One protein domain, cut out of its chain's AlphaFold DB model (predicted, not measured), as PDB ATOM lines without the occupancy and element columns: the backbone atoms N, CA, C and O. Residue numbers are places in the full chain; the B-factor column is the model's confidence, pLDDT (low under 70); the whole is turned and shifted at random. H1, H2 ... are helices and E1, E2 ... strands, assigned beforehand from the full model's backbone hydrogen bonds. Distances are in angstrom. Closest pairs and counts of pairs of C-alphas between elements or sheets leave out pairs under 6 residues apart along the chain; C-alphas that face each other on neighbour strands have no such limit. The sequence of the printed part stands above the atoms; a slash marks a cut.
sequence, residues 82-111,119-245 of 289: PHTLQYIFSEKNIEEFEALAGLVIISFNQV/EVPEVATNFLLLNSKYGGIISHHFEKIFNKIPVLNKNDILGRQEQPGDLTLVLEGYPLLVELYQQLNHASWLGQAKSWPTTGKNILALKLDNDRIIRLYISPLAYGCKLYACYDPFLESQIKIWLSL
ATOM      1  N   PRO A  82     380.792 284.417 303.856       93.88
ATOM      2  CA  PRO A  82     379.451 283.911 303.593       93.88
ATOM      3  C   PRO A  82     378.432 285.041 303.393       93.88
ATOM      4  O   PRO A  82     378.539 286.109 303.995       93.88
ATOM      5  N   HIS A  83     377.432 284.781 302.560       94.31
ATOM      6  CA  HIS A  83     376.281 285.646 302.304       94.31
ATOM      7  C   HIS A  83     375.001 284.910 302.712       94.31
ATOM      8  O   HIS A  83     375.002 283.690 302.846       94.31
ATOM      9  N   THR A  84     373.902 285.631 302.930       94.88
ATOM     10  CA  THR A  84     372.600 284.999 303.194       94.88
ATOM     11  C   THR A  84     371.764 285.005 301.922       94.88
ATOM     12  O   THR A  84     371.645 286.046 301.285       94.88
ATOM     13  N   LEU A  85     371.194 283.851 301.572       94.12
ATOM     14  CA  LEU A  85     370.186 283.715 300.519       94.12
ATOM     15  C   LEU A  85     368.887 283.187 301.118       94.12
ATOM     16  O   LEU A  85     368.923 282.383 302.053       94.12
ATOM     17  N   GLN A  86     367.756 283.586 300.546       92.38
ATOM     18  CA  GLN A  86     366.441 283.093 300.950       92.38
ATOM     19  C   GLN A  86     365.751 282.319 299.824       92.38
ATOM     20  O   GLN A  86     365.654 282.767 298.687       92.38
ATOM     21  N   TYR A  87     365.222 281.145 300.152       92.00
ATOM     22  CA  TYR A  87     364.311 280.398 299.295       92.00
ATOM     23  C   TYR A  87     362.896 280.513 299.850       92.00
ATOM     24  O   TYR A  87     362.554 279.903 300.863       92.00
ATOM     25  N   ILE A  88     362.081 281.328 299.179       89.44
ATOM     26  CA  ILE A  88     360.716 281.647 299.598       89.44
ATOM     27  C   ILE A  88     359.740 280.950 298.654       89.44
ATOM     28  O   ILE A  88     359.455 281.432 297.559       89.44
ATOM     29  N   PHE A  89     359.218 279.802 299.078       78.81
ATOM     30  CA  PHE A  89     358.203 279.076 298.310       78.81
ATOM     31  C   PHE A  89     356.780 279.555 298.636       78.81
ATOM     32  O   PHE A  89     355.893 279.546 297.785       78.81
ATOM     33  N   SER A  90     356.552 279.982 299.878       80.19
ATOM     34  CA  SER A  90     355.306 280.607 300.328       80.19
ATOM     35  C   SER A  90     355.579 281.494 301.543       80.19
ATOM     36  O   SER A  90     356.642 281.390 302.150       80.19
ATOM     37  N   GLU A  91     354.604 282.308 301.958       73.62
ATOM     38  CA  GLU A  91     354.711 283.175 303.150       73.62
ATOM     39  C   GLU A  91     355.109 282.429 304.438       73.62
ATOM     40  O   GLU A  91     355.587 283.042 305.387       73.62
ATOM     41  N   LYS A  92     354.906 281.104 304.487       75.81
ATOM     42  CA  LYS A  92     355.226 280.249 305.642       75.81
ATOM     43  C   LYS A  92     356.409 279.309 305.404       75.81
ATOM     44  O   LYS A  92     356.847 278.659 306.345       75.81
ATOM     45  N   ASN A  93     356.902 279.226 304.170       80.44
ATOM     46  CA  ASN A  93     357.978 278.327 303.765       80.44
ATOM     47  C   ASN A  93     359.152 279.164 303.265       80.44
ATOM     48  O   ASN A  93     359.293 279.398 302.059       80.44
ATOM     49  N   ILE A  94     359.954 279.620 304.224       86.69
ATOM     50  CA  ILE A  94     361.189 280.364 304.003       86.69
ATOM     51  C   ILE A  94     362.334 279.489 304.498       86.69
ATOM     52  O   ILE A  94     362.360 279.097 305.663       86.69
ATOM     53  N   GLU A  95     363.271 279.185 303.610       90.94
ATOM     54  CA  GLU A  95     364.533 278.542 303.955       90.94
ATOM     55  C   GLU A  95     365.666 279.554 303.783       90.94
ATOM     56  O   GLU A  95     365.771 280.204 302.743       90.94
ATOM     57  N   GLU A  96     366.511 279.694 304.803       93.56
ATOM     58  CA  GLU A  96     367.709 280.527 304.728       93.56
ATOM     59  C   GLU A  96     368.954 279.677 304.508       93.56
ATOM     60  O   GLU A  96     369.219 278.720 305.246       93.56
ATOM     61  N   PHE A  97     369.770 280.105 303.551       95.12
ATOM     62  CA  PHE A  97     371.081 279.538 303.299       95.12
ATOM     63  C   PHE A  97     372.172 280.485 303.765       95.12
ATOM     64  O   PHE A  97     372.158 281.677 303.456       95.12
ATOM     65  N   GLU A  98     373.167 279.925 304.441       95.88
ATOM     66  CA  GLU A  98     374.511 280.476 304.412       95.88
ATOM     67  C   GLU A  98     375.167 280.054 303.090       95.88
ATOM     68  O   GLU A  98     375.352 278.868 302.818       95.88
ATOM     69  N   ALA A  99     375.466 281.028 302.237       96.19
ATOM     70  CA  ALA A  99     375.987 280.828 300.895       96.19
ATOM     71  C   ALA A  99     377.453 281.270 300.823       96.19
ATOM     72  O   ALA A  99     377.770 282.445 301.016       96.19
ATOM     73  N   LEU A 100     378.356 280.335 300.530       96.25
ATOM     74  CA  LEU A 100     379.790 280.597 300.434       96.25
ATOM     75  C   LEU A 100     380.289 280.312 299.020       96.25
ATOM     76  O   LEU A 100     380.157 279.199 298.512       96.25
ATOM     77  N   ALA A 101     380.883 281.324 298.395       95.81
ATOM     78  CA  ALA A 101     381.474 281.185 297.076       95.81
ATOM     79  C   ALA A 101     382.936 280.716 297.154       95.81
ATOM     80  O   ALA A 101     383.657 281.018 298.109       95.81
ATOM     81  N   GLY A 102     383.387 280.000 296.128       95.00
ATOM     82  CA  GLY A 102     384.777 279.567 296.019       95.00
ATOM     83  C   GLY A 102     385.195 279.178 294.609       95.00
ATOM     84  O   GLY A 102     384.452 279.381 293.646       95.00
ATOM     85  N   LEU A 103     386.397 278.609 294.501       92.75
ATOM     86  CA  LEU A 103     386.933 278.039 293.269       92.75
ATOM     87  C   LEU A 103     387.192 276.544 293.442       92.75
ATOM     88  O   LEU A 103     387.582 276.081 294.510       92.75
ATOM     89  N   VAL A 104     387.014 275.797 292.359       91.06
ATOM     90  CA  VAL A 104     387.491 274.419 292.239       91.06
ATOM     91  C   VAL A 104     388.273 274.265 290.946       91.06
ATOM     92  O   VAL A 104     387.946 274.895 289.938       91.06
ATOM     93  N   ILE A 105     389.300 273.419 290.978       84.75
ATOM     94  CA  ILE A 105     390.104 273.071 289.807       84.75
ATOM     95  C   ILE A 105     389.621 271.717 289.296       84.75
ATOM     96  O   ILE A 105     389.632 270.718 290.015       84.75
ATOM     97  N   ILE A 106     389.168 271.683 288.045       80.62
ATOM     98  CA  ILE A 106     388.692 270.465 287.397       80.62
ATOM     99  C   ILE A 106     389.691 270.070 286.318       80.62
ATOM    100  O   ILE A 106     389.875 270.786 285.340       80.62
ATOM    101  N   SER A 107     390.313 268.909 286.485       75.31
ATOM    102  CA  SER A 107     391.191 268.298 285.485       75.31
ATOM    103  C   SER A 107     390.400 267.354 284.574       75.31
ATOM    104  O   SER A 107     389.756 266.428 285.064       75.31
ATOM    105  N   PHE A 108     390.466 267.521 283.255       68.69
ATOM    106  CA  PHE A 108     389.759 266.635 282.317       68.69
ATOM    107  C   PHE A 108     390.665 265.537 281.776       68.69
ATOM    108  O   PHE A 108     391.788 265.805 281.359       68.69
ATOM    109  N   ASN A 109     390.178 264.297 281.731       64.38
ATOM    110  CA  ASN A 109     390.956 263.209 281.140       64.38
ATOM    111  C   ASN A 109     391.060 263.423 279.623       64.38
ATOM    112  O   ASN A 109     390.039 263.476 278.938       64.38
ATOM    113  N   GLN A 110     392.277 263.485 279.081       53.28
ATOM    114  CA  GLN A 110     392.477 263.379 277.636       53.28
ATOM    115  C   GLN A 110     392.432 261.900 277.233       53.28
ATOM    116  O   GLN A 110     393.191 261.088 277.758       53.28
ATOM    117  N   VAL A 111     391.559 261.536 276.292       50.50
ATOM    118  CA  VAL A 111     391.606 260.223 275.630       50.50
ATOM    119  C   VAL A 111     392.176 260.432 274.232       50.50
ATOM    120  O   VAL A 111     391.502 261.012 273.387       50.50
ATOM    121  N   GLU A 119     399.910 267.776 278.895       52.91
ATOM    122  CA  GLU A 119     399.195 268.379 280.042       52.91
ATOM    123  C   GLU A 119     397.669 268.154 280.139       52.91
ATOM    124  O   GLU A 119     396.881 268.610 279.308       52.91
ATOM    125  N   VAL A 120     397.231 267.494 281.219       58.56
ATOM    126  CA  VAL A 120     395.809 267.365 281.578       58.56
ATOM    127  C   VAL A 120     395.217 268.780 281.677       58.56
ATOM    128  O   VAL A 120     395.653 269.534 282.544       58.56
ATOM    129  N   PRO A 121     394.262 269.181 280.817       65.00
ATOM    130  CA  PRO A 121     393.766 270.543 280.823       65.00
ATOM    131  C   PRO A 121     392.984 270.754 282.117       65.00
ATOM    132  O   PRO A 121     391.984 270.078 282.382       65.00
ATOM    133  N   GLU A 122     393.479 271.673 282.939       71.31
ATOM    134  CA  GLU A 122     392.830 272.104 284.165       71.31
ATOM    135  C   GLU A 122     391.976 273.335 283.888       71.31
ATOM    136  O   GLU A 122     392.416 274.319 283.293       71.31
ATOM    137  N   VAL A 123     390.723 273.280 284.326       75.88
ATOM    138  CA  VAL A 123     389.801 274.408 284.274       75.88
ATOM    139  C   VAL A 123     389.424 274.754 285.697       75.88
ATOM    140  O   VAL A 123     388.721 274.002 286.373       75.88
ATOM    141  N   ALA A 124     389.875 275.919 286.146       81.00
ATOM    142  CA  ALA A 124     389.333 276.527 287.344       81.00
ATOM    143  C   ALA A 124     387.935 277.092 287.050       81.00
ATOM    144  O   ALA A 124     387.665 277.672 285.994       81.00
ATOM    145  N   THR A 125     387.019 276.872 287.983       86.69
ATOM    146  CA  THR A 125     385.622 277.285 287.877       86.69
ATOM    147  C   THR A 125     385.118 277.741 289.233       86.69
ATOM    148  O   THR A 125     385.594 277.268 290.266       86.69
ATOM    149  N   ASN A 126     384.151 278.657 289.243       90.94
ATOM    150  CA  ASN A 126     383.562 279.109 290.495       90.94
ATOM    151  C   ASN A 126     382.461 278.146 290.965       90.94
ATOM    152  O   ASN A 126     381.856 277.411 290.175       90.94
ATOM    153  N   PHE A 127     382.215 278.159 292.269       94.69
ATOM    154  CA  PHE A 127     381.057 277.521 292.872       94.69
ATOM    155  C   PHE A 127     380.410 278.434 293.909       94.69
ATOM    156  O   PHE A 127     381.062 279.324 294.458       94.69
ATOM    157  N   LEU A 128     379.140 278.171 294.197       97.00
ATOM    158  CA  LEU A 128     378.402 278.709 295.327       97.00
ATOM    159  C   LEU A 128     377.842 277.540 296.128       97.00
ATOM    160  O   LEU A 128     376.982 276.809 295.638       97.00
ATOM    161  N   LEU A 129     378.348 277.347 297.340       97.50
ATOM    162  CA  LEU A 129     377.873 276.319 298.253       97.50
ATOM    163  C   LEU A 129     376.778 276.894 299.137       97.50
ATOM    164  O   LEU A 129     377.018 277.841 299.881       97.50
ATOM    165  N   LEU A 130     375.604 276.281 299.076       97.00
ATOM    166  CA  LEU A 130     374.488 276.551 299.963       97.00
ATOM    167  C   LEU A 130     374.555 275.615 301.166       97.00
ATOM    168  O   LEU A 130     374.616 274.395 301.007       97.00
ATOM    169  N   ASN A 131     374.517 276.189 302.361       94.75
ATOM    170  CA  ASN A 131     374.385 275.469 303.615       94.75
ATOM    171  C   ASN A 131     373.098 275.921 304.308       94.75
ATOM    172  O   ASN A 131     372.958 277.096 304.651       94.75
ATOM    173  N   SER A 132     372.142 275.009 304.471       91.69
ATOM    174  CA  SER A 132     370.870 275.333 305.120       91.69
ATOM    175  C   SER A 132     371.116 275.610 306.605       91.69
ATOM    176  O   SER A 132     371.756 274.807 307.282       91.69
ATOM    177  N   LYS A 133     370.633 276.743 307.133       80.81
ATOM    178  CA  LYS A 133     370.830 277.069 308.561       80.81
ATOM    179  C   LYS A 133     370.031 276.140 309.487       80.81
ATOM    180  O   LYS A 133     370.462 275.893 310.611       80.81
ATOM    181  N   TYR A 134     368.884 275.630 309.021       68.25
ATOM    182  CA  TYR A 134     367.963 274.789 309.794       68.25
ATOM    183  C   TYR A 134     367.224 273.801 308.876       68.25
ATOM    184  O   TYR A 134     366.263 274.212 308.235       68.25
ATOM    185  N   GLY A 135     367.649 272.526 308.837       66.94
ATOM    186  CA  GLY A 135     366.920 271.372 308.267       66.94
ATOM    187  C   GLY A 135     365.900 271.710 307.173       66.94
ATOM    188  O   GLY A 135     364.693 271.575 307.382       66.94
ATOM    189  N   GLY A 136     366.387 272.244 306.056       82.38
ATOM    190  CA  GLY A 136     365.552 272.943 305.095       82.38
ATOM    191  C   GLY A 136     364.845 272.042 304.090       82.38
ATOM    192  O   GLY A 136     365.153 270.860 303.935       82.38
ATOM    193  N   ILE A 137     363.855 272.603 303.393       89.38
ATOM    194  CA  ILE A 137     363.010 271.865 302.445       89.38
ATOM    195  C   ILE A 137     363.869 271.292 301.318       89.38
ATOM    196  O   ILE A 137     363.660 270.149 300.904       89.38
ATOM    197  N   ILE A 138     364.841 272.070 300.833       92.94
ATOM    198  CA  ILE A 138     365.716 271.655 299.740       92.94
ATOM    199  C   ILE A 138     366.690 270.565 300.210       92.94
ATOM    200  O   ILE A 138     366.769 269.518 299.559       92.94
ATOM    201  N   SER A 139     367.404 270.765 301.328       91.62
ATOM    202  CA  SER A 139     368.357 269.761 301.837       91.62
ATOM    203  C   SER A 139     367.657 268.452 302.200       91.62
ATOM    204  O   SER A 139     368.066 267.393 301.720       91.62
ATOM    205  N   HIS A 140     366.537 268.522 302.923       91.50
ATOM    206  CA  HIS A 140     365.762 267.350 303.323       91.50
ATOM    207  C   HIS A 140     365.212 266.570 302.122       91.50
ATOM    208  O   HIS A 140     365.241 265.335 302.103       91.50
ATOM    209  N   HIS A 141     364.718 267.276 301.098       93.75
ATOM    210  CA  HIS A 141     364.243 266.635 299.878       93.75
ATOM    211  C   HIS A 141     365.359 265.824 299.216       93.75
ATOM    212  O   HIS A 141     365.186 264.622 299.007       93.75
ATOM    213  N   PHE A 142     366.502 266.453 298.924       95.38
ATOM    214  CA  PHE A 142     367.595 265.793 298.210       95.38
ATOM    215  C   PHE A 142     368.298 264.716 299.034       95.38
ATOM    216  O   PHE A 142     368.759 263.729 298.464       95.38
ATOM    217  N   GLU A 143     368.321 264.837 300.357       94.06
ATOM    218  CA  GLU A 143     368.812 263.772 301.225       94.06
ATOM    219  C   GLU A 143     367.911 262.530 301.162       94.06
ATOM    220  O   GLU A 143     368.398 261.414 300.964       94.06
ATOM    221  N   LYS A 144     366.584 262.711 301.215       94.81
ATOM    222  CA  LYS A 144     365.615 261.607 301.111       94.81
ATOM    223  C   LYS A 144     365.726 260.845 299.789       94.81
ATOM    224  O   LYS A 144     365.498 259.634 299.755       94.81
ATOM    225  N   ILE A 145     366.043 261.542 298.699       95.50
ATOM    226  CA  ILE A 145     366.169 260.943 297.364       95.50
ATOM    227  C   ILE A 145     367.618 260.680 296.948       95.50
ATOM    228  O   ILE A 145     367.831 260.298 295.801       95.50
ATOM    229  N   PHE A 146     368.602 260.831 297.842       95.25
ATOM    230  CA  PHE A 146     370.028 260.823 297.489       95.25
ATOM    231  C   PHE A 146     370.440 259.611 296.642       95.25
ATOM    232  O   PHE A 146     371.097 259.756 295.616       95.25
ATOM    233  N   ASN A 147     369.964 258.415 297.001       94.25
ATOM    234  CA  ASN A 147     370.275 257.167 296.290       94.25
ATOM    235  C   ASN A 147     369.669 257.069 294.875       94.25
ATOM    236  O   ASN A 147     369.989 256.142 294.137       94.25
ATOM    237  N   LYS A 148     368.762 257.981 294.511       95.06
ATOM    238  CA  LYS A 148     368.137 258.075 293.184       95.06
ATOM    239  C   LYS A 148     368.730 259.199 292.333       95.06
ATOM    240  O   LYS A 148     368.403 259.293 291.153       95.06
ATOM    241  N   ILE A 149     369.557 260.064 292.922       93.94
ATOM    242  CA  ILE A 149     370.188 261.177 292.216       93.94
ATOM    243  C   ILE A 149     371.239 260.617 291.239       93.94
ATOM    244  O   ILE A 149     372.042 259.770 291.640       93.94
ATOM    245  N   PRO A 150     371.281 261.080 289.973       92.75
ATOM    246  CA  PRO A 150     372.296 260.654 289.017       92.75
ATOM    247  C   PRO A 150     373.716 260.944 289.512       92.75
ATOM    248  O   PRO A 150     374.003 262.045 289.991       92.75
ATOM    249  N   VAL A 151     374.610 259.966 289.354       93.19
ATOM    250  CA  VAL A 151     376.042 260.130 289.630       93.19
ATOM    251  C   VAL A 151     376.749 260.521 288.337       93.19
ATOM    252  O   VAL A 151     376.658 259.797 287.346       93.19
ATOM    253  N   LEU A 152     377.434 261.661 288.340       87.44
ATOM    254  CA  LEU A 152     378.186 262.147 287.186       87.44
ATOM    255  C   LEU A 152     379.590 261.553 287.151       87.44
ATOM    256  O   LEU A 152     380.158 261.160 288.172       87.44
ATOM    257  N   ASN A 153     380.149 261.497 285.944       82.12
ATOM    258  CA  ASN A 153     381.579 261.317 285.773       82.12
ATOM    259  C   ASN A 153     382.276 262.689 285.767       82.12
ATOM    260  O   ASN A 153     381.674 263.725 285.475       82.12
ATOM    261  N   LYS A 154     383.591 262.667 286.005       76.00
ATOM    262  CA  LYS A 154     384.434 263.867 286.062       76.00
ATOM    263  C   LYS A 154     384.354 264.749 284.806       76.00
ATOM    264  O   LYS A 154     384.478 265.966 284.904       76.00
ATOM    265  N   ASN A 155     384.153 264.154 283.631       79.19
ATOM    266  CA  ASN A 155     384.116 264.890 282.368       79.19
ATOM    267  C   ASN A 155     382.795 265.647 282.166       79.19
ATOM    268  O   ASN A 155     382.777 266.669 281.482       79.19
ATOM    269  N   ASP A 156     381.721 265.204 282.817       83.44
ATOM    270  CA  ASP A 156     380.383 265.776 282.677       83.44
ATOM    271  C   ASP A 156     380.080 266.859 283.718       83.44
ATOM    272  O   ASP A 156     379.011 267.473 283.664       83.44
ATOM    273  N   ILE A 157     381.020 267.142 284.636       82.88
ATOM    274  CA  ILE A 157     380.837 268.139 285.700       82.88
ATOM    275  C   ILE A 157     380.402 269.468 285.087       82.88
ATOM    276  O   ILE A 157     379.372 269.996 285.469       82.88
ATOM    277  N   LEU A 158     381.115 270.022 284.105       83.88
ATOM    278  CA  LEU A 158     380.747 271.315 283.501       83.88
ATOM    279  C   LEU A 158     379.644 271.211 282.429       83.88
ATOM    280  O   LEU A 158     379.283 272.220 281.820       83.88
ATOM    281  N   GLY A 159     379.113 270.012 282.189       80.19
ATOM    282  CA  GLY A 159     378.080 269.756 281.196       80.19
ATOM    283  C   GLY A 159     376.711 270.311 281.588       80.19
ATOM    284  O   GLY A 159     376.423 270.615 282.749       80.19
ATOM    285  N   ARG A 160     375.830 270.432 280.591       76.06
ATOM    286  CA  ARG A 160     374.395 270.567 280.853       76.06
ATOM    287  C   ARG A 160     373.850 269.199 281.226       76.06
ATOM    288  O   ARG A 160     374.171 268.223 280.558       76.06
ATOM    289  N   GLN A 161     373.010 269.166 282.248       85.06
ATOM    290  CA  GLN A 161     372.285 267.967 282.635       85.06
ATOM    291  C   GLN A 161     370.834 268.093 282.190       85.06
ATOM    292  O   GLN A 161     370.274 269.194 282.146       85.06
ATOM    293  N   GLU A 162     370.242 266.973 281.797       84.62
ATOM    294  CA  GLU A 162     368.822 266.930 281.475       84.62
ATOM    295  C   GLU A 162     368.011 266.847 282.765       84.62
ATOM    296  O   GLU A 162     368.383 266.163 283.721       84.62
ATOM    297  N   GLN A 163     366.888 267.564 282.796       86.50
ATOM    298  CA  GLN A 163     365.955 267.460 283.907       86.50
ATOM    299  C   GLN A 163     365.427 266.015 283.984       86.50
ATOM    300  O   GLN A 163     364.987 265.486 282.959       86.50
ATOM    301  N   PRO A 164     365.395 265.391 285.174       89.06
ATOM    302  CA  PRO A 164     364.774 264.084 285.336       89.06
ATOM    303  C   PRO A 164     363.298 264.097 284.915       89.06
ATOM    304  O   PRO A 164     362.557 265.031 285.229       89.06
ATOM    305  N   GLY A 165     362.856 263.034 284.236       87.44
ATOM    306  CA  GLY A 165     361.437 262.839 283.911       87.44
ATOM    307  C   GLY A 165     360.576 262.494 285.134       87.44
ATOM    308  O   GLY A 165     359.375 262.755 285.139       87.44
ATOM    309  N   ASP A 166     361.187 261.933 286.183       90.69
ATOM    310  CA  ASP A 166     360.527 261.656 287.458       90.69
ATOM    311  C   ASP A 166     360.396 262.947 288.280       90.69
ATOM    312  O   ASP A 166     361.374 263.476 288.810       90.69
ATOM    313  N   LEU A 167     359.160 263.436 288.409       89.12
ATOM    314  CA  LEU A 167     358.840 264.656 289.154       89.12
ATOM    315  C   LEU A 167     359.116 264.546 290.662       89.12
ATOM    316  O   LEU A 167     359.144 265.563 291.346       89.12
ATOM    317  N   THR A 168     359.335 263.343 291.202       91.44
ATOM    318  CA  THR A 168     359.739 263.178 292.607       91.44
ATOM    319  C   THR A 168     361.202 263.540 292.857       91.44
ATOM    320  O   THR A 168     361.598 263.656 294.015       91.44
ATOM    321  N   LEU A 169     361.989 263.730 291.790       93.81
ATOM    322  CA  LEU A 169     363.405 264.102 291.843       93.81
ATOM    323  C   LEU A 169     363.649 265.608 291.673       93.81
ATOM    324  O   LEU A 169     364.801 266.031 291.536       93.81
ATOM    325  N   VAL A 170     362.581 266.408 291.616       95.12
ATOM    326  CA  VAL A 170     362.661 267.842 291.334       95.12
ATOM    327  C   VAL A 170     361.856 268.672 292.338       95.12
ATOM    328  O   VAL A 170     360.862 268.215 292.898       95.12
ATOM    329  N   LEU A 171     362.265 269.929 292.515       94.56
ATOM    330  CA  LEU A 171     361.553 270.975 293.254       94.56
ATOM    331  C   LEU A 171     361.314 272.199 292.358       94.56
ATOM    332  O   LEU A 171     361.853 272.295 291.253       94.56
ATOM    333  N   GLU A 172     360.530 273.171 292.827       93.75
ATOM    334  CA  GLU A 172     360.469 274.479 292.167       93.75
ATOM    335  C   GLU A 172     361.781 275.239 292.393       93.75
ATOM    336  O   GLU A 172     362.138 275.570 293.518       93.75
ATOM    337  N   GLY A 173     362.521 275.525 291.324       93.81
ATOM    338  CA  GLY A 173     363.796 276.243 291.393       93.81
ATOM    339  C   GLY A 173     363.689 277.738 291.130       93.81
ATOM    340  O   GLY A 173     364.629 278.468 291.436       93.81
ATOM    341  N   TYR A 174     362.562 278.223 290.599       91.88
ATOM    342  CA  TYR A 174     362.390 279.645 290.302       91.88
ATOM    343  C   TYR A 174     362.570 280.573 291.522       91.88
ATOM    344  O   TYR A 174     363.144 281.641 291.311       91.88
ATOM    345  N   PRO A 175     362.172 280.226 292.772       93.44
ATOM    346  CA  PRO A 175     362.384 281.128 293.903       93.44
ATOM    347  C   PRO A 175     363.873 281.323 294.187       93.44
ATOM    348  O   PRO A 175     364.337 282.452 294.308       93.44
ATOM    349  N   LEU A 176     364.641 280.226 294.187       93.75
ATOM    350  CA  LEU A 176     366.094 280.277 294.352       93.75
ATOM    351  C   LEU A 176     366.761 281.005 293.181       93.75
ATOM    352  O   LEU A 176     367.702 281.766 293.379       93.75
ATOM    353  N   LEU A 177     366.276 280.793 291.955       92.19
ATOM    354  CA  LEU A 177     366.796 281.470 290.770       92.19
ATOM    355  C   LEU A 177     366.631 282.991 290.870       92.19
ATOM    356  O   LEU A 177     367.581 283.719 290.602       92.19
ATOM    357  N   VAL A 178     365.438 283.466 291.243       89.81
ATOM    358  CA  VAL A 178     365.155 284.900 291.403       89.81
ATOM    359  C   VAL A 178     366.026 285.495 292.504       89.81
ATOM    360  O   VAL A 178     366.645 286.531 292.268       89.81
ATOM    361  N   GLU A 179     366.139 284.816 293.649       92.38
ATOM    362  CA  GLU A 179     367.011 285.245 294.744       92.38
ATOM    363  C   GLU A 179     368.470 285.383 294.279       92.38
ATOM    364  O   GLU A 179     369.099 286.417 294.494       92.38
ATOM    365  N   LEU A 180     369.004 284.387 293.560       91.69
ATOM    366  CA  LEU A 180     370.361 284.448 293.007       91.69
ATOM    367  C   LEU A 180     370.547 285.664 292.090       91.69
ATOM    368  O   LEU A 180     371.544 286.370 292.201       91.69
ATOM    369  N   TYR A 181     369.597 285.938 291.196       87.44
ATOM    370  CA  TYR A 181     369.690 287.096 290.308       87.44
ATOM    371  C   TYR A 181     369.626 288.432 291.057       87.44
ATOM    372  O   TYR A 181     370.315 289.375 290.664       87.44
ATOM    373  N   GLN A 182     368.817 288.522 292.116       85.44
ATOM    374  CA  GLN A 182     368.724 289.723 292.946       85.44
ATOM    375  C   GLN A 182     370.025 289.967 293.715       85.44
ATOM    376  O   GLN A 182     370.596 291.050 293.617       85.44
ATOM    377  N   GLN A 183     370.530 288.951 294.415       88.06
ATOM    378  CA  GLN A 183     371.694 289.071 295.299       88.06
ATOM    379  C   GLN A 183     373.016 289.229 294.539       88.06
ATOM    380  O   GLN A 183     373.952 289.853 295.036       88.06
ATOM    381  N   LEU A 184     373.098 288.699 293.316       82.56
ATOM    382  CA  LEU A 184     374.279 288.822 292.455       82.56
ATOM    383  C   LEU A 184     374.233 290.066 291.553       82.56
ATOM    384  O   LEU A 184     375.046 290.182 290.644       82.56
ATOM    385  N   ASN A 185     373.289 290.994 291.777       73.62
ATOM    386  CA  ASN A 185     373.110 292.217 290.979       73.62
ATOM    387  C   ASN A 185     372.959 291.952 289.466       73.62
ATOM    388  O   ASN A 185     373.383 292.742 288.623       73.62
ATOM    389  N   HIS A 186     372.332 290.830 289.112       71.62
ATOM    390  CA  HIS A 186     372.158 290.372 287.732       71.62
ATOM    391  C   HIS A 186     370.681 290.221 287.345       71.62
ATOM    392  O   HIS A 186     370.356 289.540 286.376       71.62
ATOM    393  N   ALA A 187     369.764 290.874 288.066       63.84
ATOM    394  CA  ALA A 187     368.321 290.806 287.818       63.84
ATOM    395  C   ALA A 187     367.922 291.137 286.368       63.84
ATOM    396  O   ALA A 187     367.017 290.509 285.818       63.84
ATOM    397  N   SER A 188     368.641 292.053 285.714       63.34
ATOM    398  CA  SER A 188     368.447 292.413 284.300       63.34
ATOM    399  C   SER A 188     368.779 291.282 283.311       63.34
ATOM    400  O   SER A 188     368.443 291.378 282.132       63.34
ATOM    401  N   TRP A 189     369.426 290.207 283.766       68.62
ATOM    402  CA  TRP A 189     369.845 289.062 282.951       68.62
ATOM    403  C   TRP A 189     368.916 287.850 283.085       68.62
ATOM    404  O   TRP A 189     369.158 286.812 282.460       68.62
ATOM    405  N   LEU A 190     367.831 287.975 283.861       69.38
ATOM    406  CA  LEU A 190     366.830 286.924 284.008       69.38
ATOM    407  C   LEU A 190     366.282 286.510 282.633       69.38
ATOM    408  O   LEU A 190     365.684 287.297 281.903       69.38
ATOM    409  N   GLY A 191     366.491 285.240 282.288       64.75
ATOM    410  CA  GLY A 191     366.003 284.634 281.049       64.75
ATOM    411  C   GLY A 191     366.947 284.681 279.852       64.75
ATOM    412  O   GLY A 191     366.620 284.112 278.809       64.75
ATOM    413  N   GLN A 192     368.146 285.245 279.994       69.69
ATOM    414  CA  GLN A 192     369.179 285.104 278.973       69.69
ATOM    415  C   GLN A 192     369.932 283.770 279.141       69.69
ATOM    416  O   GLN A 192     370.553 283.487 280.163       69.69
ATOM    417  N   ALA A 193     369.912 282.920 278.110       65.94
ATOM    418  CA  ALA A 193     370.486 281.568 278.183       65.94
ATOM    419  C   ALA A 193     372.013 281.541 278.407       65.94
ATOM    420  O   ALA A 193     372.551 280.534 278.867       65.94
ATOM    421  N   LYS A 194     372.713 282.628 278.054       65.56
ATOM    422  CA  LYS A 194     374.166 282.785 278.237       65.56
ATOM    423  C   LYS A 194     374.554 283.171 279.671       65.56
ATOM    424  O   LYS A 194     375.724 283.073 280.018       65.56
ATOM    425  N   SER A 195     373.595 283.592 280.491       67.31
ATOM    426  CA  SER A 195     373.809 284.151 281.826       67.31
ATOM    427  C   SER A 195     373.044 283.335 282.866       67.31
ATOM    428  O   SER A 195     372.227 283.860 283.615       67.31
ATOM    429  N   TRP A 196     373.258 282.020 282.867       80.31
ATOM    430  CA  TRP A 196     372.561 281.124 283.781       80.31
ATOM    431  C   TRP A 196     373.449 280.813 284.996       80.31
ATOM    432  O   TRP A 196     374.495 280.175 284.817       80.31
ATOM    433  N   PRO A 197     373.052 281.213 286.222       82.06
ATOM    434  CA  PRO A 197     373.922 281.155 287.398       82.06
ATOM    435  C   PRO A 197     374.240 279.730 287.860       82.06
ATOM    436  O   PRO A 197     375.088 279.556 288.716       82.06
ATOM    437  N   THR A 198     373.574 278.707 287.322       83.62
ATOM    438  CA  THR A 198     373.673 277.318 287.807       83.62
ATOM    439  C   THR A 198     374.140 276.325 286.737       83.62
ATOM    440  O   THR A 198     373.930 275.118 286.861       83.62
ATOM    441  N   THR A 199     374.748 276.803 285.643       78.94
ATOM    442  CA  THR A 199     375.226 275.934 284.549       78.94
ATOM    443  C   THR A 199     376.667 276.219 284.158       78.94
ATOM    444  O   THR A 199     377.196 277.308 284.389       78.94
ATOM    445  N   GLY A 200     377.293 275.232 283.510       81.62
ATOM    446  CA  GLY A 200     378.643 275.373 282.985       81.62
ATOM    447  C   GLY A 200     379.624 275.699 284.102       81.62
ATOM    448  O   GLY A 200     379.691 274.970 285.094       81.62
ATOM    449  N   LYS A 201     380.323 276.827 283.929       81.88
ATOM    450  CA  LYS A 201     381.338 277.356 284.848       81.88
ATOM    451  C   LYS A 201     380.784 277.991 286.136       81.88
ATOM    452  O   LYS A 201     381.566 278.492 286.935       81.88
ATOM    453  N   ASN A 202     379.464 277.998 286.329       88.81
ATOM    454  CA  ASN A 202     378.846 278.438 287.578       88.81
ATOM    455  C   ASN A 202     378.216 277.235 288.279       88.81
ATOM    456  O   ASN A 202     377.142 276.761 287.898       88.81
ATOM    457  N   ILE A 203     378.937 276.690 289.260       93.31
ATOM    458  CA  ILE A 203     378.509 275.503 290.001       93.31
ATOM    459  C   ILE A 203     377.667 275.936 291.196       93.31
ATOM    460  O   ILE A 203     378.192 276.495 292.152       93.31
ATOM    461  N   LEU A 204     376.376 275.620 291.189       96.00
ATOM    462  CA  LEU A 204     375.563 275.709 292.398       96.00
ATOM    463  C   LEU A 204     375.673 274.387 293.158       96.00
ATOM    464  O   LEU A 204     375.390 273.330 292.600       96.00
ATOM    465  N   ALA A 205     376.088 274.430 294.416       96.94
ATOM    466  CA  ALA A 205     376.245 273.258 295.263       96.94
ATOM    467  C   ALA A 205     375.374 273.374 296.516       96.94
ATOM    468  O   ALA A 205     375.086 274.473 296.983       96.94
ATOM    469  N   LEU A 206     374.977 272.234 297.070       97.19
ATOM    470  CA  LEU A 206     374.226 272.144 298.317       97.19
ATOM    471  C   LEU A 206     374.920 271.172 299.258       97.19
ATOM    472  O   LEU A 206     375.219 270.041 298.869       97.19
ATOM    473  N   LYS A 207     375.140 271.615 300.494       96.44
ATOM    474  CA  LYS A 207     375.535 270.754 301.601       96.44
ATOM    475  C   LYS A 207     374.287 270.112 302.211       96.44
ATOM    476  O   LYS A 207     373.344 270.813 302.571       96.44
ATOM    477  N   LEU A 208     374.290 268.788 302.300       94.38
ATOM    478  CA  LEU A 208     373.260 267.991 302.964       94.38
ATOM    479  C   LEU A 208     373.599 267.789 304.447       94.38
ATOM    480  O   LEU A 208     374.755 267.947 304.853       94.38
ATOM    481  N   ASP A 209     372.607 267.387 305.242       88.50
ATOM    482  CA  ASP A 209     372.750 267.215 306.695       88.50
ATOM    483  C   ASP A 209     373.769 266.110 307.042       88.50
ATOM    484  O   ASP A 209     374.509 266.211 308.019       88.50
ATOM    485  N   ASN A 210     373.894 265.096 306.181       89.50
ATOM    486  CA  ASN A 210     374.918 264.050 306.250       89.50
ATOM    487  C   ASN A 210     376.324 264.469 305.753       89.50
ATOM    488  O   ASN A 210     377.157 263.604 305.472       89.50
ATOM    489  N   ASP A 211     376.594 265.770 305.613       91.62
ATOM    490  CA  ASP A 211     377.862 266.363 305.146       91.62
ATOM    491  C   ASP A 211     378.242 266.029 303.688       91.62
ATOM    492  O   ASP A 211     379.346 266.334 303.221       91.62
ATOM    493  N   ARG A 212     377.326 265.428 302.923       95.25
ATOM    494  CA  ARG A 212     377.504 265.224 301.482       95.25
ATOM    495  C   ARG A 212     377.264 266.528 300.742       95.25
ATOM    496  O   ARG A 212     376.426 267.336 301.137       95.25
ATOM    497  N   ILE A 213     377.983 266.719 299.642       97.44
ATOM    498  CA  ILE A 213     377.809 267.881 298.769       97.44
ATOM    499  C   ILE A 213     377.316 267.393 297.413       97.44
ATOM    500  O   ILE A 213     377.946 266.546 296.780       97.44
ATOM    501  N   ILE A 214     376.183 267.932 296.977       96.56
ATOM    502  CA  ILE A 214     375.599 267.666 295.660       96.56
ATOM    503  C   ILE A 214     375.656 268.922 294.803       96.56
ATOM    504  O   ILE A 214     375.664 270.042 295.317       96.56
ATOM    505  N   ARG A 215     375.652 268.741 293.484       95.56
ATOM    506  CA  ARG A 215     375.485 269.843 292.545       95.56
ATOM    507  C   ARG A 215     374.012 270.028 292.232       95.56
ATOM    508  O   ARG A 215     373.340 269.078 291.841       95.56
ATOM    509  N   LEU A 216     373.545 271.260 292.353       95.69
ATOM    510  CA  LEU A 216     372.215 271.683 291.959       95.69
ATOM    511  C   LEU A 216     372.220 272.240 290.535       95.69
ATOM    512  O   LEU A 216     373.162 272.902 290.095       95.69
ATOM    513  N   TYR A 217     371.109 272.020 289.847       94.06
ATOM    514  CA  TYR A 217     370.806 272.562 288.536       94.06
ATOM    515  C   TYR A 217     369.403 273.152 288.554       94.06
ATOM    516  O   TYR A 217     368.500 272.612 289.187       94.06
ATOM    517  N   ILE A 218     369.212 274.248 287.823       93.56
ATOM    518  CA  ILE A 218     367.886 274.829 287.596       93.56
ATOM    519  C   ILE A 218     367.606 274.734 286.102       93.56
ATOM    520  O   ILE A 218     368.385 275.264 285.306       93.56
ATOM    521  N   SER A 219     366.538 274.032 285.717       91.25
ATOM    522  CA  SER A 219     366.179 273.858 284.308       91.25
ATOM    523  C   SER A 219     365.818 275.207 283.665       91.25
ATOM    524  O   SER A 219     365.447 276.143 284.368       91.25
ATOM    525  N   PRO A 220     365.954 275.372 282.340       87.75
ATOM    526  CA  PRO A 220     365.603 276.632 281.684       87.75
ATOM    527  C   PRO A 220     364.134 277.036 281.897       87.75
ATOM    528  O   PRO A 220     363.283 276.193 282.180       87.75
ATOM    529  N   LEU A 221     363.806 278.308 281.640       86.00
ATOM    530  CA  LEU A 221     362.424 278.828 281.694       86.00
ATOM    531  C   LEU A 221     361.432 277.994 280.874       86.00
ATOM    532  O   LEU A 221     360.323 277.737 281.333       86.00
ATOM    533  N   ALA A 222     361.848 277.517 279.697       86.50
ATOM    534  CA  ALA A 222     361.030 276.660 278.834       86.50
ATOM    535  C   ALA A 222     360.622 275.327 279.495       86.50
ATOM    536  O   ALA A 222     359.650 274.709 279.076       86.50
ATOM    537  N   TYR A 223     361.347 274.907 280.533       87.50
ATOM    538  CA  TYR A 223     361.106 273.692 281.312       87.50
ATOM    539  C   TYR A 223     360.623 274.000 282.739       87.50
ATOM    540  O   TYR A 223     360.600 273.120 283.596       87.50
ATOM    541  N   GLY A 224     360.211 275.245 283.002       89.75
ATOM    542  CA  GLY A 224     359.574 275.640 284.255       89.75
ATOM    543  C   GLY A 224     360.526 275.871 285.428       89.75
ATOM    544  O   GLY A 224     360.065 275.849 286.565       89.75
ATOM    545  N   CYS A 225     361.824 276.093 285.184       92.12
ATOM    546  CA  CYS A 225     362.792 276.421 286.237       92.12
ATOM    547  C   CYS A 225     362.815 275.411 287.392       92.12
ATOM    548  O   CYS A 225     362.847 275.800 288.557       92.12
ATOM    549  N   LYS A 226     362.783 274.112 287.088       94.69
ATOM    550  CA  LYS A 226     362.828 273.051 288.099       94.69
ATOM    551  C   LYS A 226     364.224 272.918 288.685       94.69
ATOM    552  O   LYS A 226     365.203 272.898 287.944       94.69
ATOM    553  N   LEU A 227     364.298 272.803 290.005       95.56
ATOM    554  CA  LEU A 227     365.512 272.492 290.744       95.56
ATOM    555  C   LEU A 227     365.688 270.978 290.802       95.56
ATOM    556  O   LEU A 227     364.783 270.266 291.223       95.56
ATOM    557  N   TYR A 228     366.852 270.492 290.406       96.06
ATOM    558  CA  TYR A 228     367.227 269.084 290.485       96.06
ATOM    559  C   TYR A 228     368.715 268.978 290.809       96.06
ATOM    560  O   TYR A 228     369.429 269.983 290.821       96.06
ATOM    561  N   ALA A 229     369.183 267.769 291.099       96.00
ATOM    562  CA  ALA A 229     370.550 267.557 291.539       96.00
ATOM    563  C   ALA A 229     371.251 266.441 290.771       96.00
ATOM    564  O   ALA A 229     370.613 265.549 290.210       96.00
ATOM    565  N   CYS A 230     372.578 266.481 290.809       95.12
ATOM    566  CA  CYS A 230     373.435 265.340 290.529       95.12
ATOM    567  C   CYS A 230     374.514 265.229 291.609       95.12
ATOM    568  O   CYS A 230     374.865 266.215 292.268       95.12
ATOM    569  N   TYR A 231     375.064 264.033 291.771       95.50
ATOM    570  CA  TYR A 231     376.158 263.776 292.694       95.50
ATOM    571  C   TYR A 231     377.458 263.515 291.929       95.50
ATOM    572  O   TYR A 231     377.469 262.762 290.961       95.50
ATOM    573  N   ASP A 232     378.559 264.123 292.365       92.50
ATOM    574  CA  ASP A 232     379.893 263.866 291.823       92.50
ATOM    575  C   ASP A 232     380.915 263.821 292.980       92.50
ATOM    576  O   ASP A 232     381.097 264.829 293.674       92.50
ATOM    577  N   PRO A 233     381.583 262.673 293.219       93.25
ATOM    578  CA  PRO A 233     382.554 262.540 294.307       93.25
ATOM    579  C   PRO A 233     383.788 263.433 294.164       93.25
ATOM    580  O   PRO A 233     384.367 263.854 295.168       93.25
ATOM    581  N   PHE A 234     384.219 263.708 292.931       91.81
ATOM    582  CA  PHE A 234     385.393 264.535 292.677       91.81
ATOM    583  C   PHE A 234     385.095 265.997 293.021       91.81
ATOM    584  O   PHE A 234     385.865 266.620 293.749       91.81
ATOM    585  N   LEU A 235     383.955 266.527 292.578       92.88
ATOM    586  CA  LEU A 235     383.493 267.872 292.893       92.88
ATOM    587  C   LEU A 235     383.303 268.061 294.401       92.88
ATOM    588  O   LEU A 235     383.769 269.060 294.943       92.88
ATOM    589  N   GLU A 236     382.671 267.100 295.086       95.56
ATOM    590  CA  GLU A 236     382.557 267.123 296.550       95.56
ATOM    591  C   GLU A 236     383.939 267.239 297.207       95.56
ATOM    592  O   GLU A 236     384.142 268.087 298.076       95.56
ATOM    593  N   SER A 237     384.900 266.417 296.772       94.44
ATOM    594  CA  SER A 237     386.267 266.450 297.292       94.44
ATOM    595  C   SER A 237     386.945 267.799 297.043       94.44
ATOM    596  O   SER A 237     387.548 268.338 297.969       94.44
ATOM    597  N   GLN A 238     386.814 268.377 295.846       93.94
ATOM    598  CA  GLN A 238     387.400 269.682 295.521       93.94
ATOM    599  C   GLN A 238     386.798 270.815 296.360       93.94
ATOM    600  O   GLN A 238     387.534 271.655 296.874       93.94
ATOM    601  N   ILE A 239     385.475 270.815 296.560       95.94
ATOM    602  CA  ILE A 239     384.821 271.805 297.424       95.94
ATOM    603  C   ILE A 239     385.305 271.636 298.871       95.94
ATOM    604  O   ILE A 239     385.648 272.623 299.515       95.94
ATOM    605  N   LYS A 240     385.408 270.404 299.386       96.19
ATOM    606  CA  LYS A 240     385.925 270.147 300.743       96.19
ATOM    607  C   LYS A 240     387.380 270.596 300.915       96.19
ATOM    608  O   LYS A 240     387.700 271.176 301.948       96.19
ATOM    609  N   ILE A 241     388.232 270.393 299.906       94.62
ATOM    610  CA  ILE A 241     389.606 270.923 299.896       94.62
ATOM    611  C   ILE A 241     389.574 272.451 299.995       94.62
ATOM    612  O   ILE A 241     390.227 273.005 300.874       94.62
ATOM    613  N   TRP A 242     388.767 273.130 299.176       94.94
ATOM    614  CA  TRP A 242     388.626 274.587 299.248       94.94
ATOM    615  C   TRP A 242     388.186 275.071 300.636       94.94
ATOM    616  O   TRP A 242     388.737 276.033 301.158       94.94
ATOM    617  N   LEU A 243     387.211 274.397 301.250       95.00
ATOM    618  CA  LEU A 243     386.713 274.735 302.587       95.00
ATOM    619  C   LEU A 243     387.741 274.492 303.706       95.00
ATOM    620  O   LEU A 243     387.593 275.069 304.780       95.00
ATOM    621  N   SER A 244     388.750 273.647 303.471       95.06
ATOM    622  CA  SER A 244     389.829 273.379 304.432       95.06
ATOM    623  C   SER A 244     390.893 274.479 304.480       95.06
ATOM    624  O   SER A 244     391.623 274.564 305.465       95.06
ATOM    625  N   LEU A 245     390.955 275.322 303.444       93.25
ATOM    626  CA  LEU A 245     391.881 276.448 303.350       93.25
ATOM    627  C   LEU A 245     391.433 277.608 304.241       93.25
ATOM    628  O   LEU A 245     390.234 277.898 304.382       93.25
TER     629      LEU A 245
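This is residues 82 to 111 and 119 to 245 of the 289 residues of the protein "Helix-turn-helix" of Veillonella criceti (UniProt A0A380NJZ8). A six-stranded sheet, strongly twisted and curled like part of a barrel, makes the core, with helices H1 and H2 packed on one face and H3 packed mainly on E2. The long strands E1, E2 and E3 make the longest axis, while the shorter E4 and E5 lie nearest the middle. The 157 printed residues run E1 E2 E3 H1 H2 E4 E5 E6 H3, three named helices and six named strands. The sheet's order is E1 E2 E3 E4 E5 E6, mixed, and the class is mixed, helices and strands. The whole is compact, with a radius of gyration of the C-alphas of 15.0 A and spans of 52 by 35 by 34 A.

E1, residues 83 to 90, forms an antiparallel hairpin with E2, residues 93 to 107, with N 85 and O 97 at 3.0 A. E2 bends by 62 degrees at residue 102. E3, residues 122 to 132, is antiparallel to E2, with N 102 and O 127 at 2.9 A. H1, residues 137 to 144, is on the sheet at a height of 7.5 A. H2, residues 174 to 183, is on the same face at 6.2 A, and its closest C-alphas to E1 are Leu 176 and Tyr 87, 5.3 A apart. H1 and H2 are apart; with the sheet they make two layers, helices on one face. E4, residues 202 to 207, is parallel to E3, with N 205 and O 128 at 2.8 A; E3, H1, H2 and E4 form a strand-helix-strand unit, parallel neighbours with helices between, its crossover right-handed. E5, residues 213 to 218, and E6, residues 226 to 230, complete with E4 a meander, each strand antiparallel to the one before, with N 216 and O 204 at 2.8 A and N 217 and O 228 at 2.8 A. H3, residues 233 to 244, is on the sheet; its closest C-alphas to E2 are Gln 238 and Val 104, 5.8 A apart. In H1, H2 and H3 every O i to N i+4 pair is within hydrogen-bond range.

E1 begins at C-alpha 83, (376.281, 285.646, 302.304), and is 21.7 A long; E2 is 39.2 A and E3 30.5 A. H1 is 10.7 A, H2 14.2 A, E4 16.3 A, E5 16.5 A and E6 13.3 A. H3, 16.5 A, ends at C-alpha 244, (389.829, 273.379, 304.432).

The two C-alphas farthest apart are those of Glu 91 and Glu 119, 52.3 A. Residues 112 to 118 are not printed, and C-alphas 111 and 119 are 12.0 A apart across the cut. The links H1 to H2 and H2 to E4 are long. The model's pLDDT is under 70 at residues 108 to 111, 119 to 121, 134 to 135 and 187 to 195.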